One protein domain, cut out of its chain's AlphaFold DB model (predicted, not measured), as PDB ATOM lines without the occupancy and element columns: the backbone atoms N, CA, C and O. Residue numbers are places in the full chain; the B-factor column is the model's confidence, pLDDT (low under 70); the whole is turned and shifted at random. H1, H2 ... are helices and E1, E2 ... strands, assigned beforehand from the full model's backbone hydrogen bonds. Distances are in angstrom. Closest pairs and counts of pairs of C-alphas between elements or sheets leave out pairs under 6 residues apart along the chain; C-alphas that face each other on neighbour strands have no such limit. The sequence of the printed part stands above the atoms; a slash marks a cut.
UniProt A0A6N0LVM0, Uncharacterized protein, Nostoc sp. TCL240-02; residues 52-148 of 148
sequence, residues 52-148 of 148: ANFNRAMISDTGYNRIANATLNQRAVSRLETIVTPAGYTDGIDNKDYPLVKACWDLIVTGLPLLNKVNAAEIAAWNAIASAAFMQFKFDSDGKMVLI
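This is residues 52 to 148 of the 148 residues of an uncharacterized protein of Nostoc sp. TCL240-02 (UniProt A0A6N0LVM0). A small hairpin of two short strands, E1 and E2, bridges two pairs of helices, H1 with H5 and H3 with H4, whose members run roughly along one axis in opposite ways. Together they make a ring in the order E1, H5, H1, H3, H4, E2, loosest between H1 and H3, and H2 is set crosswise toward one end. The printed part has 97 residues with five named helices and two named strands, along the chain H1, H2, H3, H4, H5, E1, E2; the sheet is E1 - E2, antiparallel, and the class is mostly helix. It is compact, with a radius of gyration of the C-alphas of 12.4 A, and spans 39 by 26 by 23 A.

E1 is residues 137 to 139, 7.1 A from first to last C-alpha, and E2 is residues 145 to 147, 6.6 A, ending with C-alpha 147 at (94.564, -43.098, -28.373). H5 is residues 120 to 132, 18.2 A, and H4 is residues 98 to 110, 17.9 A, beginning with C-alpha 98 at (89.518, -41.543, -22.850). H3 is residues 74 to 84, 15.6 A. H1 is residues 52 to 60, 12.6 A, and begins with C-alpha 52 at (84.919, -55.109, -17.807). H2 is residues 62 to 70, 12.0 A.

E1 and E2 form a hairpin, antiparallel at 150 degrees, with N 138 and O 146 at 2.9 A and N 146 and O 138 at 2.8 A, both within hydrogen-bond range. The closest C-alphas of H5 and E1, those of Asn 127 and Lys 138, are 5.7 A apart. The closest of H4 and E2, those of Lys 102 and Met 145, are 5.6 A apart. H5 and H1 touch, closest at the C-alphas of Ile 129 and Phe 54, 6.2 A, with a shallow tilt of 23 degrees, opposite ways. H4 and H3 form a helical hairpin and touch, closest at the C-alphas of Cys 104 and Ala 76, 5.1 A, with a shallow tilt of 28 degrees, opposite ways. H1 and H3 are close but not clearly touching, with the C-alphas of Asn 55 and Val 84 the closest at 7.0 A. H2 and H4 only just touch, with 3 pairs of C-alphas within 8 A, and only at their ends; the closest are those of Ala 68 and Ile 108, 7.0 A. Their lines are only just about perpendicular, at 70.0 degrees. H4 and H5 are apart, as are H1 and H4. In H1, H2, H3, H4 and H5 every O i to N i+4 pair is within hydrogen-bond range.

The two C-alphas farthest apart, those of Asp 91 and Leu 115, are 39.1 A apart. The printed part has no cut and ends at residue 148, the chain's last residue. The link from H3 to H4, residues 85 to 97, is long, and its C-alphas lie 13 to 20 A from the mean of all C-alphas. The mean pLDDT of the printed part is 90.8; residues 86 to 92 are under 70.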
ATOM      1  N   ALA A  52      84.977 -54.095 -18.853       86.12
ATOM      2  CA  ALA A  52      84.919 -55.109 -17.807       86.12
ATOM      3  C   ALA A  52      86.036 -56.149 -17.976       86.12
ATOM      4  O   ALA A  52      86.707 -56.504 -17.002       86.12
ATOM      5  N   ASN A  53      86.265 -56.626 -19.201       87.06
ATOM      6  CA  ASN A  53      87.356 -57.549 -19.487       87.06
ATOM      7  C   ASN A  53      88.727 -56.887 -19.318       87.06
ATOM      8  O   ASN A  53      89.589 -57.464 -18.652       87.06
ATOM      9  N   PHE A  54      88.902 -55.668 -19.840       91.44
ATOM     10  CA  PHE A  54      90.138 -54.898 -19.676       91.44
ATOM     11  C   PHE A  54      90.513 -54.743 -18.199       91.44
ATOM     12  O   PHE A  54      91.621 -55.098 -17.803       91.44
ATOM     13  N   ASN A  55      89.574 -54.305 -17.359       89.62
ATOM     14  CA  ASN A  55      89.826 -54.067 -15.939       89.62
ATOM     15  C   ASN A  55      90.169 -55.345 -15.177       89.62
ATOM     16  O   ASN A  55      91.117 -55.351 -14.393       89.62
ATOM     17  N   ARG A  56      89.434 -56.443 -15.410       89.81
ATOM     18  CA  ARG A  56      89.742 -57.734 -14.771       89.81
ATOM     19  C   ARG A  56      91.143 -58.211 -15.132       89.81
ATOM     20  O   ARG A  56      91.878 -58.638 -14.246       89.81
ATOM     21  N   ALA A  57      91.505 -58.118 -16.410       93.69
ATOM     22  CA  ALA A  57      92.816 -58.532 -16.885       93.69
ATOM     23  C   ALA A  57      93.932 -57.640 -16.317       93.69
ATOM     24  O   ALA A  57      94.906 -58.166 -15.781       93.69
ATOM     25  N   MET A  58      93.761 -56.314 -16.339       94.31
ATOM     26  CA  MET A  58      94.741 -55.361 -15.804       94.31
ATOM     27  C   MET A  58      94.960 -55.512 -14.296       94.31
ATOM     28  O   MET A  58      96.103 -55.545 -13.857       94.31
ATOM     29  N   ILE A  59      93.900 -55.675 -13.495       91.25
ATOM     30  CA  ILE A  59      94.031 -55.887 -12.040       91.25
ATOM     31  C   ILE A  59      94.814 -57.174 -11.734       91.25
ATOM     32  O   ILE A  59      95.551 -57.237 -10.751       91.25
ATOM     33  N   SER A  60      94.687 -58.201 -12.577       92.38
ATOM     34  CA  SER A  60      95.448 -59.447 -12.432       92.38
ATOM     35  C   SER A  60      96.874 -59.393 -12.998       92.38
ATOM     36  O   SER A  60      97.664 -60.299 -12.734       92.38
ATOM     37  N   ASP A  61      97.225 -58.351 -13.756       97.06
ATOM     38  CA  ASP A  61      98.531 -58.225 -14.400       97.06
ATOM     39  C   ASP A  61      99.616 -57.822 -13.390       97.06
ATOM     40  O   ASP A  61      99.499 -56.846 -12.641       97.06
ATOM     41  N   THR A  62     100.710 -58.581 -13.344       97.38
ATOM     42  CA  THR A  62     101.798 -58.337 -12.385       97.38
ATOM     43  C   THR A  62     102.576 -57.063 -12.707       97.38
ATOM     44  O   THR A  62     103.042 -56.394 -11.782       97.38
ATOM     45  N   GLY A  63     102.675 -56.689 -13.986       97.00
ATOM     46  CA  GLY A  63     103.290 -55.442 -14.436       97.00
ATOM     47  C   GLY A  63     102.519 -54.219 -13.953       97.00
ATOM     48  O   GLY A  63     103.107 -53.325 -13.342       97.00
ATOM     49  N   TYR A  64     101.197 -54.210 -14.148       96.75
ATOM     50  CA  TYR A  64     100.291 -53.184 -13.633       96.75
ATOM     51  C   TYR A  64     100.433 -53.050 -12.116       96.75
ATOM     52  O   TYR A  64     100.742 -51.969 -11.615       96.75
ATOM     53  N   ASN A  65     100.301 -54.158 -11.383       96.62
ATOM     54  CA  ASN A  65     100.408 -54.161  -9.924       96.62
ATOM     55  C   ASN A  65     101.767 -53.635  -9.442       96.62
ATOM     56  O   ASN A  65     101.845 -52.888  -8.463       96.62
ATOM     57  N   ARG A  66     102.858 -53.973 -10.136       97.12
ATOM     58  CA  ARG A  66     104.185 -53.433  -9.833       97.12
ATOM     59  C   ARG A  66     104.222 -51.918 -10.020       97.12
ATOM     60  O   ARG A  66     104.677 -51.224  -9.112       97.12
ATOM     61  N   ILE A  67     103.779 -51.391 -11.164       97.06
ATOM     62  CA  ILE A  67     103.861 -49.945 -11.433       97.06
ATOM     63  C   ILE A  67     102.908 -49.132 -10.556       97.06
ATOM     64  O   ILE A  67     103.283 -48.047 -10.110       97.06
ATOM     65  N   ALA A  68     101.726 -49.671 -10.251       96.19
ATOM     66  CA  ALA A  68     100.756 -49.060  -9.351       96.19
ATOM     67  C   ALA A  68     101.356 -48.885  -7.950       96.19
ATOM     68  O   ALA A  68     101.264 -47.809  -7.366       96.19
ATOM     69  N   ASN A  69     102.084 -49.887  -7.452       95.94
ATOM     70  CA  ASN A  69     102.774 -49.801  -6.163       95.94
ATOM     71  C   ASN A  69     104.065 -48.962  -6.210       95.94
ATOM     72  O   ASN A  69     104.445 -48.357  -5.211       95.94
ATOM     73  N   ALA A  70     104.763 -48.927  -7.349       96.44
ATOM     74  CA  ALA A  70     106.068 -48.275  -7.472       96.44
ATOM     75  C   ALA A  70     106.005 -46.781  -7.834       96.44
ATOM     76  O   ALA A  70     107.001 -46.075  -7.664       96.44
ATOM     77  N   THR A  71     104.889 -46.291  -8.381       97.62
ATOM     78  CA  THR A  71     104.772 -44.883  -8.778       97.62
ATOM     79  C   THR A  71     104.738 -43.953  -7.567       97.62
ATOM     80  O   THR A  71     104.107 -44.236  -6.550       97.62
ATOM     81  N   LEU A  72     105.369 -42.784  -7.680       96.88
ATOM     82  CA  LEU A  72     105.262 -41.730  -6.668       96.88
ATOM     83  C   LEU A  72     103.897 -41.021  -6.709       96.88
ATOM     84  O   LEU A  72     103.518 -40.350  -5.749       96.88
ATOM     85  N   ASN A  73     103.137 -41.167  -7.800       96.44
ATOM     86  CA  ASN A  73     101.846 -40.507  -7.975       96.44
ATOM     87  C   ASN A  73     100.672 -41.433  -7.633       96.44
ATOM     88  O   ASN A  73      99.825 -41.735  -8.471       96.44
ATOM     89  N   GLN A  74     100.596 -41.850  -6.370       96.62
ATOM     90  CA  GLN A  74      99.536 -42.739  -5.874       96.62
ATOM     91  C   GLN A  74      98.120 -42.170  -6.081       96.62
ATOM     92  O   GLN A  74      97.170 -42.909  -6.314       96.62
ATOM     93  N   ARG A  75      97.969 -40.836  -6.105       95.94
ATOM     94  CA  ARG A  75      96.682 -40.192  -6.425       95.94
ATOM     95  C   ARG A  75      96.221 -40.470  -7.856       95.94
ATOM     96  O   ARG A  75      95.018 -40.529  -8.088       95.94
ATOM     97  N   ALA A  76      97.144 -40.602  -8.810       95.12
ATOM     98  CA  ALA A  76      96.806 -40.948 -10.188       95.12
ATOM     99  C   ALA A  76      96.315 -42.398 -10.298       95.12
ATOM    100  O   ALA A  76      95.340 -42.632 -11.007       95.12
ATOM    101  N   VAL A  77      96.914 -43.323  -9.535       95.38
ATOM    102  CA  VAL A  77      96.452 -44.719  -9.419       95.38
ATOM    103  C   VAL A  77      95.014 -44.758  -8.913       95.38
ATOM    104  O   VAL A  77      94.133 -45.232  -9.622       95.38
ATOM    105  N   SER A  78      94.736 -44.149  -7.754       93.69
ATOM    106  CA  SER A  78      93.383 -44.171  -7.181       93.69
ATOM    107  C   SER A  78      92.338 -43.525  -8.094       93.69
ATOM    108  O   SER A  78      91.209 -44.002  -8.171       93.69
ATOM    109  N   ARG A  79      92.690 -42.441  -8.801       91.56
ATOM    110  CA  ARG A  79      91.791 -41.800  -9.777       91.56
ATOM    111  C   ARG A  79      91.508 -42.711 -10.960       91.56
ATOM    112  O   ARG A  79      90.344 -42.848 -11.316       91.56
ATOM    113  N   LEU A  80      92.543 -43.329 -11.533       91.50
ATOM    114  CA  LEU A  80      92.384 -44.282 -12.626       91.50
ATOM    115  C   LEU A  80      91.455 -45.420 -12.200       91.50
ATOM    116  O   LEU A  80      90.448 -45.645 -12.858       91.50
ATOM    117  N   GLU A  81      91.740 -46.061 -11.067       89.75
ATOM    118  CA  GLU A  81      90.939 -47.166 -10.529       89.75
ATOM    119  C   GLU A  81      89.494 -46.746 -10.246       89.75
ATOM    120  O   GLU A  81      88.566 -47.488 -10.554       89.75
ATOM    121  N   THR A  82      89.274 -45.528  -9.745       86.81
ATOM    122  CA  THR A  82      87.922 -44.990  -9.528       86.81
ATOM    123  C   THR A  82      87.164 -44.805 -10.841       86.81
ATOM    124  O   THR A  82      85.991 -45.161 -10.915       86.81
ATOM    125  N   ILE A  83      87.823 -44.265 -11.871       82.44
ATOM    126  CA  ILE A  83      87.217 -44.025 -13.189       82.44
ATOM    127  C   ILE A  83      86.847 -45.348 -13.857       82.44
ATOM    128  O   ILE A  83      85.759 -45.470 -14.409       82.44
ATOM    129  N   VAL A  84      87.739 -46.341 -13.797       78.56
ATOM    130  CA  VAL A  84      87.519 -47.620 -14.480       78.56
ATOM    131  C   VAL A  84      86.610 -48.574 -13.704       78.56
ATOM    132  O   VAL A  84      86.083 -49.516 -14.287       78.56
ATOM    133  N   THR A  85      86.360 -48.344 -12.413       74.12
ATOM    134  CA  THR A  85      85.436 -49.182 -11.635       74.12
ATOM    135  C   THR A  85      83.974 -48.854 -11.987       74.12
ATOM    136  O   THR A  85      83.602 -47.682 -12.002       74.12
ATOM    137  N   PRO A  86      83.090 -49.861 -12.167       59.78
ATOM    138  CA  PRO A  86      81.679 -49.655 -12.531       59.78
ATOM    139  C   PRO A  86      80.876 -48.744 -11.587       59.78
ATOM    140  O   PRO A  86      79.837 -48.218 -11.969       59.78
ATOM    141  N   ALA A  87      81.345 -48.545 -10.351       52.97
ATOM    142  CA  ALA A  87      80.716 -47.648  -9.384       52.97
ATOM    143  C   ALA A  87      80.887 -46.151  -9.724       52.97
ATOM    144  O   ALA A  87      80.127 -45.334  -9.212       52.97
ATOM    145  N   GLY A  88      81.872 -45.786 -10.557       49.50
ATOM    146  CA  GLY A  88      82.138 -44.401 -10.967       49.50
ATOM    147  C   GLY A  88      81.367 -43.950 -12.214       49.50
ATOM    148  O   GLY A  88      81.080 -42.763 -12.343       49.50
ATOM    149  N   TYR A  89      81.006 -44.885 -13.099       51.38
ATOM    150  CA  TYR A  89      80.288 -44.642 -14.355       51.38
ATOM    151  C   TYR A  89      79.251 -45.750 -14.576       51.38
ATOM    152  O   TYR A  89      79.554 -46.809 -15.124       51.38
ATOM    153  N   THR A  90      78.010 -45.509 -14.158       48.72
ATOM    154  CA  THR A  90      76.884 -46.445 -14.339       48.72
ATOM    155  C   THR A  90      76.541 -46.716 -15.807       48.72
ATOM    156  O   THR A  90      75.976 -47.766 -16.098       48.72
ATOM    157  N   ASP A  91      76.940 -45.821 -16.717       56.81
ATOM    158  CA  ASP A  91      76.716 -45.930 -18.167       56.81
ATOM    159  C   ASP A  91      77.965 -46.404 -18.944       56.81
ATOM    160  O   ASP A  91      77.950 -46.474 -20.174       56.81
ATOM    161  N   GLY A  92      79.046 -46.763 -18.237       64.19
ATOM    162  CA  GLY A  92      80.341 -47.104 -18.829       64.19
ATOM    163  C   GLY A  92      81.180 -45.880 -19.220       64.19
ATOM    164  O   GLY A  92      80.726 -44.742 -19.147       64.19
ATOM    165  N   ILE A  93      82.438 -46.125 -19.597       79.44
ATOM    166  CA  ILE A  93      83.361 -45.093 -20.092       79.44
ATOM    167  C   ILE A  93      83.078 -44.867 -21.576       79.44
ATOM    168  O   ILE A  93      83.134 -45.813 -22.367       79.44
ATOM    169  N   ASP A  94      82.815 -43.621 -21.957       79.12
ATOM    170  CA  ASP A  94      82.609 -43.244 -23.352       79.12
ATOM    171  C   ASP A  94      83.879 -42.632 -23.974       79.12
ATOM    172  O   ASP A  94      84.897 -42.424 -23.314       79.12
ATOM    173  N   ASN A  95      83.821 -42.293 -25.263       81.31
ATOM    174  CA  ASN A  95      84.969 -41.732 -25.976       81.31
ATOM    175  C   ASN A  95      85.465 -40.383 -25.414       81.31
ATOM    176  O   ASN A  95      86.650 -40.077 -25.565       81.31
ATOM    177  N   LYS A  96      84.611 -39.563 -24.775       84.00
ATOM    178  CA  LYS A  96      85.048 -38.271 -24.202       84.00
ATOM    179  C   LYS A  96      85.844 -38.460 -22.908       84.00
ATOM    180  O   LYS A  96      86.575 -37.550 -22.522       84.00
ATOM    181  N   ASP A  97      85.750 -39.627 -22.277       86.81
ATOM    182  CA  ASP A  97      86.455 -39.953 -21.039       86.81
ATOM    183  C   ASP A  97      87.880 -40.503 -21.285       86.81
ATOM    184  O   ASP A  97      88.742 -40.423 -20.404       86.81
ATOM    185  N   TYR A  98      88.192 -40.994 -22.495       90.31
ATOM    186  CA  TYR A  98      89.518 -41.543 -22.850       90.31
ATOM    187  C   TYR A  98      90.692 -40.586 -22.571       90.31
ATOM    188  O   TYR A  98      91.715 -41.043 -22.049       90.31
ATOM    189  N   PRO A  99      90.598 -39.267 -22.849       93.56
ATOM    190  CA  PRO A  99      91.638 -38.314 -22.471       93.56
ATOM    191  C   PRO A  99      91.930 -38.284 -20.965       93.56
ATOM    192  O   PRO A  99      93.088 -38.134 -20.575       93.56
ATOM    193  N   LEU A 100      90.913 -38.460 -20.114       92.25
ATOM    194  CA  LEU A 100      91.082 -38.484 -18.660       92.25
ATOM    195  C   LEU A 100      91.758 -39.780 -18.197       92.25
ATOM    196  O   LEU A 100      92.676 -39.727 -17.374       92.25
ATOM    197  N   VAL A 101      91.350 -40.923 -18.757       93.50
ATOM    198  CA  VAL A 101      91.999 -42.224 -18.512       93.50
ATOM    199  C   VAL A 101      93.475 -42.154 -18.901       93.50
ATOM    200  O   VAL A 101      94.346 -42.444 -18.078       93.50
ATOM    201  N   LYS A 102      93.765 -41.670 -20.116       96.00
ATOM    202  CA  LYS A 102      95.131 -41.460 -20.610       96.00
ATOM    203  C   LYS A 102      95.934 -40.548 -19.688       96.00
ATOM    204  O   LYS A 102      97.065 -40.875 -19.350       96.00
ATOM    205  N   ALA A 103      95.369 -39.419 -19.264       96.56
ATOM    206  CA  ALA A 103      96.069 -38.490 -18.384       96.56
ATOM    207  C   ALA A 103      96.425 -39.134 -17.033       96.56
ATOM    208  O   ALA A 103      97.539 -38.951 -16.544       96.56
ATOM    209  N   CYS A 104      95.516 -39.915 -16.441       96.38
ATOM    210  CA  CYS A 104      95.799 -40.627 -15.194       96.38
ATOM    211  C   CYS A 104      96.891 -41.685 -15.394       96.38
ATOM    212  O   CYS A 104      97.847 -41.721 -14.622       96.38
ATOM    213  N   TRP A 105      96.793 -42.487 -16.454       97.31
ATOM    214  CA  TRP A 105      97.797 -43.493 -16.786       97.31
ATOM    215  C   TRP A 105      99.189 -42.887 -17.006       97.31
ATOM    216  O   TRP A 105     100.173 -43.303 -16.393       97.31
ATOM    217  N   ASP A 106      99.285 -41.842 -17.823       98.19
ATOM    218  CA  ASP A 106     100.561 -41.200 -18.129       98.19
ATOM    219  C   ASP A 106     101.208 -40.584 -16.883       98.19
ATOM    220  O   ASP A 106     102.437 -40.571 -16.765       98.19
ATOM    221  N   LEU A 107     100.405 -40.103 -15.928       97.94
ATOM    222  CA  LEU A 107     100.890 -39.624 -14.633       97.94
ATOM    223  C   LEU A 107     101.449 -40.758 -13.763       97.94
ATOM    224  O   LEU A 107     102.453 -40.538 -13.081       97.94
ATOM    225  N   ILE A 108     100.855 -41.957 -13.806       97.88
ATOM    226  CA  ILE A 108     101.385 -43.156 -13.133       97.88
ATOM    227  C   ILE A 108     102.766 -43.490 -13.703       97.88
ATOM    228  O   ILE A 108     103.736 -43.567 -12.945       97.88
ATOM    229  N   VAL A 109     102.880 -43.604 -15.029       97.56
ATOM    230  CA  VAL A 109     104.128 -43.962 -15.730       97.56
ATOM    231  C   VAL A 109     105.212 -42.896 -15.554       97.56
ATOM    232  O   VAL A 109     106.388 -43.199 -15.319       97.56
ATOM    233  N   THR A 110     104.831 -41.620 -15.615       97.12
ATOM    234  CA  THR A 110     105.755 -40.498 -15.390       97.12
ATOM    235  C   THR A 110     106.278 -40.501 -13.955       97.12
ATOM    236  O   THR A 110     107.469 -40.270 -13.750       97.12
ATOM    237  N   GLY A 111     105.428 -40.837 -12.980       96.88
ATOM    238  CA  GLY A 111     105.776 -40.920 -11.561       96.88
ATOM    239  C   GLY A 111     106.671 -42.102 -11.170       96.88
ATOM    240  O   GLY A 111     107.080 -42.176 -10.012       96.88
ATOM    241  N   LEU A 112     106.991 -43.019 -12.090       97.31
ATOM    242  CA  LEU A 112     107.903 -44.132 -11.812       97.31
ATOM    243  C   LEU A 112     109.359 -43.653 -11.654       97.31
ATOM    244  O   LEU A 112     109.841 -42.914 -12.527       97.31
ATOM    245  N   PRO A 113     110.090 -44.131 -10.623       95.25
ATOM    246  CA  PRO A 113     111.531 -43.917 -10.486       95.25
ATOM    247  C   PRO A 113     112.313 -44.396 -11.716       95.25
ATOM    248  O   PRO A 113     111.898 -45.337 -12.391       95.25
ATOM    249  N   LEU A 114     113.479 -43.795 -11.980       91.50
ATOM    250  CA  LEU A 114     114.277 -44.074 -13.184       91.50
ATOM    251  C   LEU A 114     114.647 -45.561 -13.340       91.50
ATOM    252  O   LEU A 114     114.553 -46.098 -14.437       91.50
ATOM    253  N   LEU A 115     115.013 -46.231 -12.243       90.75
ATOM    254  CA  LEU A 115     115.370 -47.658 -12.248       90.75
ATOM    255  C   LEU A 115     114.155 -48.598 -12.332       90.75
ATOM    256  O   LEU A 115     114.323 -49.783 -12.589       90.75
ATOM    257  N   ASN A 116     112.943 -48.072 -12.138       91.88
ATOM    258  CA  ASN A 116     111.695 -48.839 -12.090       91.88
ATOM    259  C   ASN A 116     110.763 -48.516 -13.263       91.88
ATOM    260  O   ASN A 116     109.552 -48.750 -13.166       91.88
ATOM    261  N   LYS A 117     111.307 -47.965 -14.357       94.56
ATOM    262  CA  LYS A 117     110.544 -47.704 -15.579       94.56
ATOM    263  C   LYS A 117     109.913 -48.983 -16.125       94.56
ATOM    264  O   LYS A 117     110.266 -50.102 -15.754       94.56
ATOM    265  N   VAL A 118     108.899 -48.779 -16.951       96.81
ATOM    266  CA  VAL A 118     108.178 -49.861 -17.611       96.81
ATOM    267  C   VAL A 118     109.138 -50.627 -18.521       96.81
ATOM    268  O   VAL A 118     109.995 -50.017 -19.160       96.81
ATOM    269  N   ASN A 119     109.011 -51.950 -18.576       96.19
ATOM    270  CA  ASN A 119     109.783 -52.779 -19.497       96.19
ATOM    271  C   ASN A 119     108.942 -53.261 -20.694       96.19
ATOM    272  O   ASN A 119     107.712 -53.223 -20.689       96.19
ATOM    273  N   ALA A 120     109.618 -53.753 -21.733       97.19
ATOM    274  CA  ALA A 120     108.965 -54.172 -22.972       97.19
ATOM    275  C   ALA A 120     107.997 -55.360 -22.803       97.19
ATOM    276  O   ALA A 120     107.018 -55.449 -23.541       97.19
ATOM    277  N   ALA A 121     108.247 -56.263 -21.847       97.12
ATOM    278  CA  ALA A 121     107.370 -57.408 -21.601       97.12
ATOM    279  C   ALA A 121     106.030 -56.966 -20.993       97.12
ATOM    280  O   ALA A 121     104.983 -57.462 -21.400       97.12
ATOM    281  N   GLU A 122     106.058 -55.989 -20.087       97.81
ATOM    282  CA  GLU A 122     104.855 -55.373 -19.512       97.81
ATOM    283  C   GLU A 122     104.035 -54.662 -20.592       97.81
ATOM    284  O   GLU A 122     102.842 -54.909 -20.730       97.81
ATOM    285  N   ILE A 123     104.689 -53.856 -21.433       98.06
ATOM    286  CA  ILE A 123     104.030 -53.141 -22.537       98.06
ATOM    287  C   ILE A 123     103.381 -54.124 -23.518       98.06
ATOM    288  O   ILE A 123     102.261 -53.896 -23.981       98.06
ATOM    289  N   ALA A 124     104.063 -55.226 -23.839       98.06
ATOM    290  CA  ALA A 124     103.515 -56.269 -24.700       98.06
ATOM    291  C   ALA A 124     102.279 -56.933 -24.072       98.06
ATOM    292  O   ALA A 124     101.277 -57.125 -24.765       98.06
ATOM    293  N   ALA A 125     102.317 -57.228 -22.770       97.75
ATOM    294  CA  ALA A 125     101.180 -57.781 -22.038       97.75
ATOM    295  C   ALA A 125      99.986 -56.813 -22.031       97.75
ATOM    296  O   ALA A 125      98.874 -57.204 -22.384       97.75
ATOM    297  N   TRP A 126     100.206 -55.533 -21.729       98.19
ATOM    298  CA  TRP A 126      99.133 -54.536 -21.691       98.19
ATOM    299  C   TRP A 126      98.517 -54.281 -23.063       98.19
ATOM    300  O   TRP A 126      97.300 -54.151 -23.178       98.19
ATOM    301  N   ASN A 127      99.326 -54.262 -24.125       98.19
ATOM    302  CA  ASN A 127      98.817 -54.172 -25.492       98.19
ATOM    303  C   ASN A 127      97.995 -55.408 -25.885       98.19
ATOM    304  O   ASN A 127      96.970 -55.263 -26.551       98.19
ATOM    305  N   ALA A 128      98.392 -56.607 -25.449       97.56
ATOM    306  CA  ALA A 128      97.599 -57.817 -25.662       97.56
ATOM    307  C   ALA A 128      96.246 -57.742 -24.931       97.56
ATOM    308  O   ALA A 128      95.217 -58.068 -25.523       97.56
ATOM    309  N   ILE A 129      96.230 -57.246 -23.689       95.88
ATOM    310  CA  ILE A 129      95.002 -57.016 -22.912       95.88
ATOM    311  C   ILE A 129      94.100 -55.983 -23.604       95.88
ATOM    312  O   ILE A 129      92.919 -56.249 -23.826       95.88
ATOM    313  N   ALA A 130      94.651 -54.829 -23.993       95.12
ATOM    314  CA  ALA A 130      93.920 -53.764 -24.677       95.12
ATOM    315  C   ALA A 130      93.311 -54.251 -26.001       95.12
ATOM    316  O   ALA A 130      92.136 -54.002 -26.271       95.12
ATOM    317  N   SER A 131      94.077 -55.011 -26.791       95.25
ATOM    318  CA  SER A 131      93.602 -55.595 -28.046       95.25
ATOM    319  C   SER A 131      92.502 -56.635 -27.826       95.25
ATOM    320  O   SER A 131      91.524 -56.636 -28.570       95.25
ATOM    321  N   ALA A 132      92.639 -57.514 -26.830       92.19
ATOM    322  CA  ALA A 132      91.642 -58.542 -26.522       92.19
ATOM    323  C   ALA A 132      90.324 -57.954 -25.994       92.19
ATOM    324  O   ALA A 132      89.274 -58.579 -26.119       92.19
ATOM    325  N   ALA A 133      90.382 -56.761 -25.404       90.06
ATOM    326  CA  ALA A 133      89.231 -56.031 -24.892       90.06
ATOM    327  C   ALA A 133      88.723 -54.937 -25.850       90.06
ATOM    328  O   ALA A 133      87.876 -54.140 -25.459       90.06
ATOM    329  N   PHE A 134      89.222 -54.879 -27.090       90.56
ATOM    330  CA  PHE A 134      88.801 -53.902 -28.105       90.56
ATOM    331  C   PHE A 134      88.931 -52.434 -27.655       90.56
ATOM    332  O   PHE A 134      88.109 -51.582 -27.992       90.56
ATOM    333  N   MET A 135      89.962 -52.124 -26.869       90.44
ATOM    334  CA  MET A 135      90.214 -50.763 -26.396       90.44
ATOM    335  C   MET A 135      90.635 -49.839 -27.548       90.44
ATOM    336  O   MET A 135      91.444 -50.213 -28.393       90.44
ATOM    337  N   GLN A 136      90.160 -48.588 -27.537       91.75
ATOM    338  CA  GLN A 136      90.556 -47.541 -28.500       91.75
ATOM    339  C   GLN A 136      91.863 -46.830 -28.108       91.75
ATOM    340  O   GLN A 136      92.030 -45.621 -28.263       91.75
ATOM    341  N   PHE A 137      92.797 -47.580 -27.535       94.62
ATOM    342  CA  PHE A 137      94.134 -47.109 -27.211       94.62
ATOM    343  C   PHE A 137      95.124 -48.269 -27.229       94.62
ATOM    344  O   PHE A 137      94.760 -49.442 -27.162       94.62
ATOM    345  N   LYS A 138      96.401 -47.912 -27.269       97.31
ATOM    346  CA  LYS A 138      97.545 -48.807 -27.093       97.31
ATOM    347  C   LYS A 138      98.585 -48.163 -26.183       97.31
ATOM    348  O   LYS A 138      98.480 -46.979 -25.867       97.31
ATOM    349  N   PHE A 139      99.603 -48.921 -25.810       98.06
ATOM    350  CA  PHE A 139     100.758 -48.444 -25.060       98.06
ATOM    351  C   PHE A 139     101.964 -48.296 -25.991       98.06
ATOM    352  O   PHE A 139     102.268 -49.211 -26.764       98.06
ATOM    353  N   ASP A 140     102.618 -47.136 -25.947       98.12
ATOM    354  CA  ASP A 140     103.842 -46.861 -26.702       98.12
ATOM    355  C   ASP A 140     105.086 -47.505 -26.066       98.12
ATOM    356  O   ASP A 140     104.997 -48.253 -25.091       98.12
ATOM    357  N   SER A 141     106.264 -47.231 -26.634       96.69
ATOM    358  CA  SER A 141     107.540 -47.779 -26.163       96.69
ATOM    359  C   SER A 141     107.940 -47.328 -24.757       96.69
ATOM    360  O   SER A 141     108.754 -47.999 -24.130       96.69
ATOM    361  N   ASP A 142     107.374 -46.227 -24.260       96.31
ATOM    362  CA  ASP A 142     107.602 -45.727 -22.902       96.31
ATOM    363  C   ASP A 142     106.532 -46.235 -21.921       96.31
ATOM    364  O   ASP A 142     106.546 -45.897 -20.733       96.31
ATOM    365  N   GLY A 143     105.586 -47.039 -22.415       96.81
ATOM    366  CA  GLY A 143     104.438 -47.532 -21.673       96.81
ATOM    367  C   GLY A 143     103.348 -46.487 -21.470       96.81
ATOM    368  O   GLY A 143     102.467 -46.715 -20.647       96.81
ATOM    369  N   LYS A 144     103.370 -45.351 -22.176       97.75
ATOM    370  CA  LYS A 144     102.304 -44.338 -22.119       97.75
ATOM    371  C   LYS A 144     101.151 -44.703 -23.041       97.75
ATOM    372  O   LYS A 144     101.328 -45.401 -24.036       97.75
ATOM    373  N   MET A 145      99.958 -44.204 -22.726       97.69
ATOM    374  CA  MET A 145      98.775 -44.466 -23.544       97.69
ATOM    375  C   MET A 145      98.777 -43.615 -24.816       97.69
ATOM    376  O   MET A 145      99.011 -42.408 -24.774       97.69
ATOM    377  N   VAL A 146      98.416 -44.215 -25.945       97.19
ATOM    378  CA  VAL A 146      98.189 -43.557 -27.235       97.19
ATOM    379  C   VAL A 146      96.791 -43.927 -27.710       97.19
ATOM    380  O   VAL A 146      96.505 -45.105 -27.909       97.19
ATOM    381  N   LEU A 147      95.927 -42.923 -27.862       94.12
ATOM    382  CA  LEU A 147      94.564 -43.098 -28.373       94.12
ATOM    383  C   LEU A 147      94.606 -43.424 -29.877       94.12
ATOM    384  O   LEU A 147      95.519 -42.959 -30.566       94.12
ATOM    385  N   ILE A 148      93.660 -44.236 -30.357       87.69
ATOM    386  CA  ILE A 148      93.574 -44.726 -31.748       87.69
ATOM    387  C   ILE A 148      92.386 -44.084 -32.459       87.69
ATOM    388  O   ILE A 148      91.316 -43.983 -31.824       87.69
TER     389      ILE A 148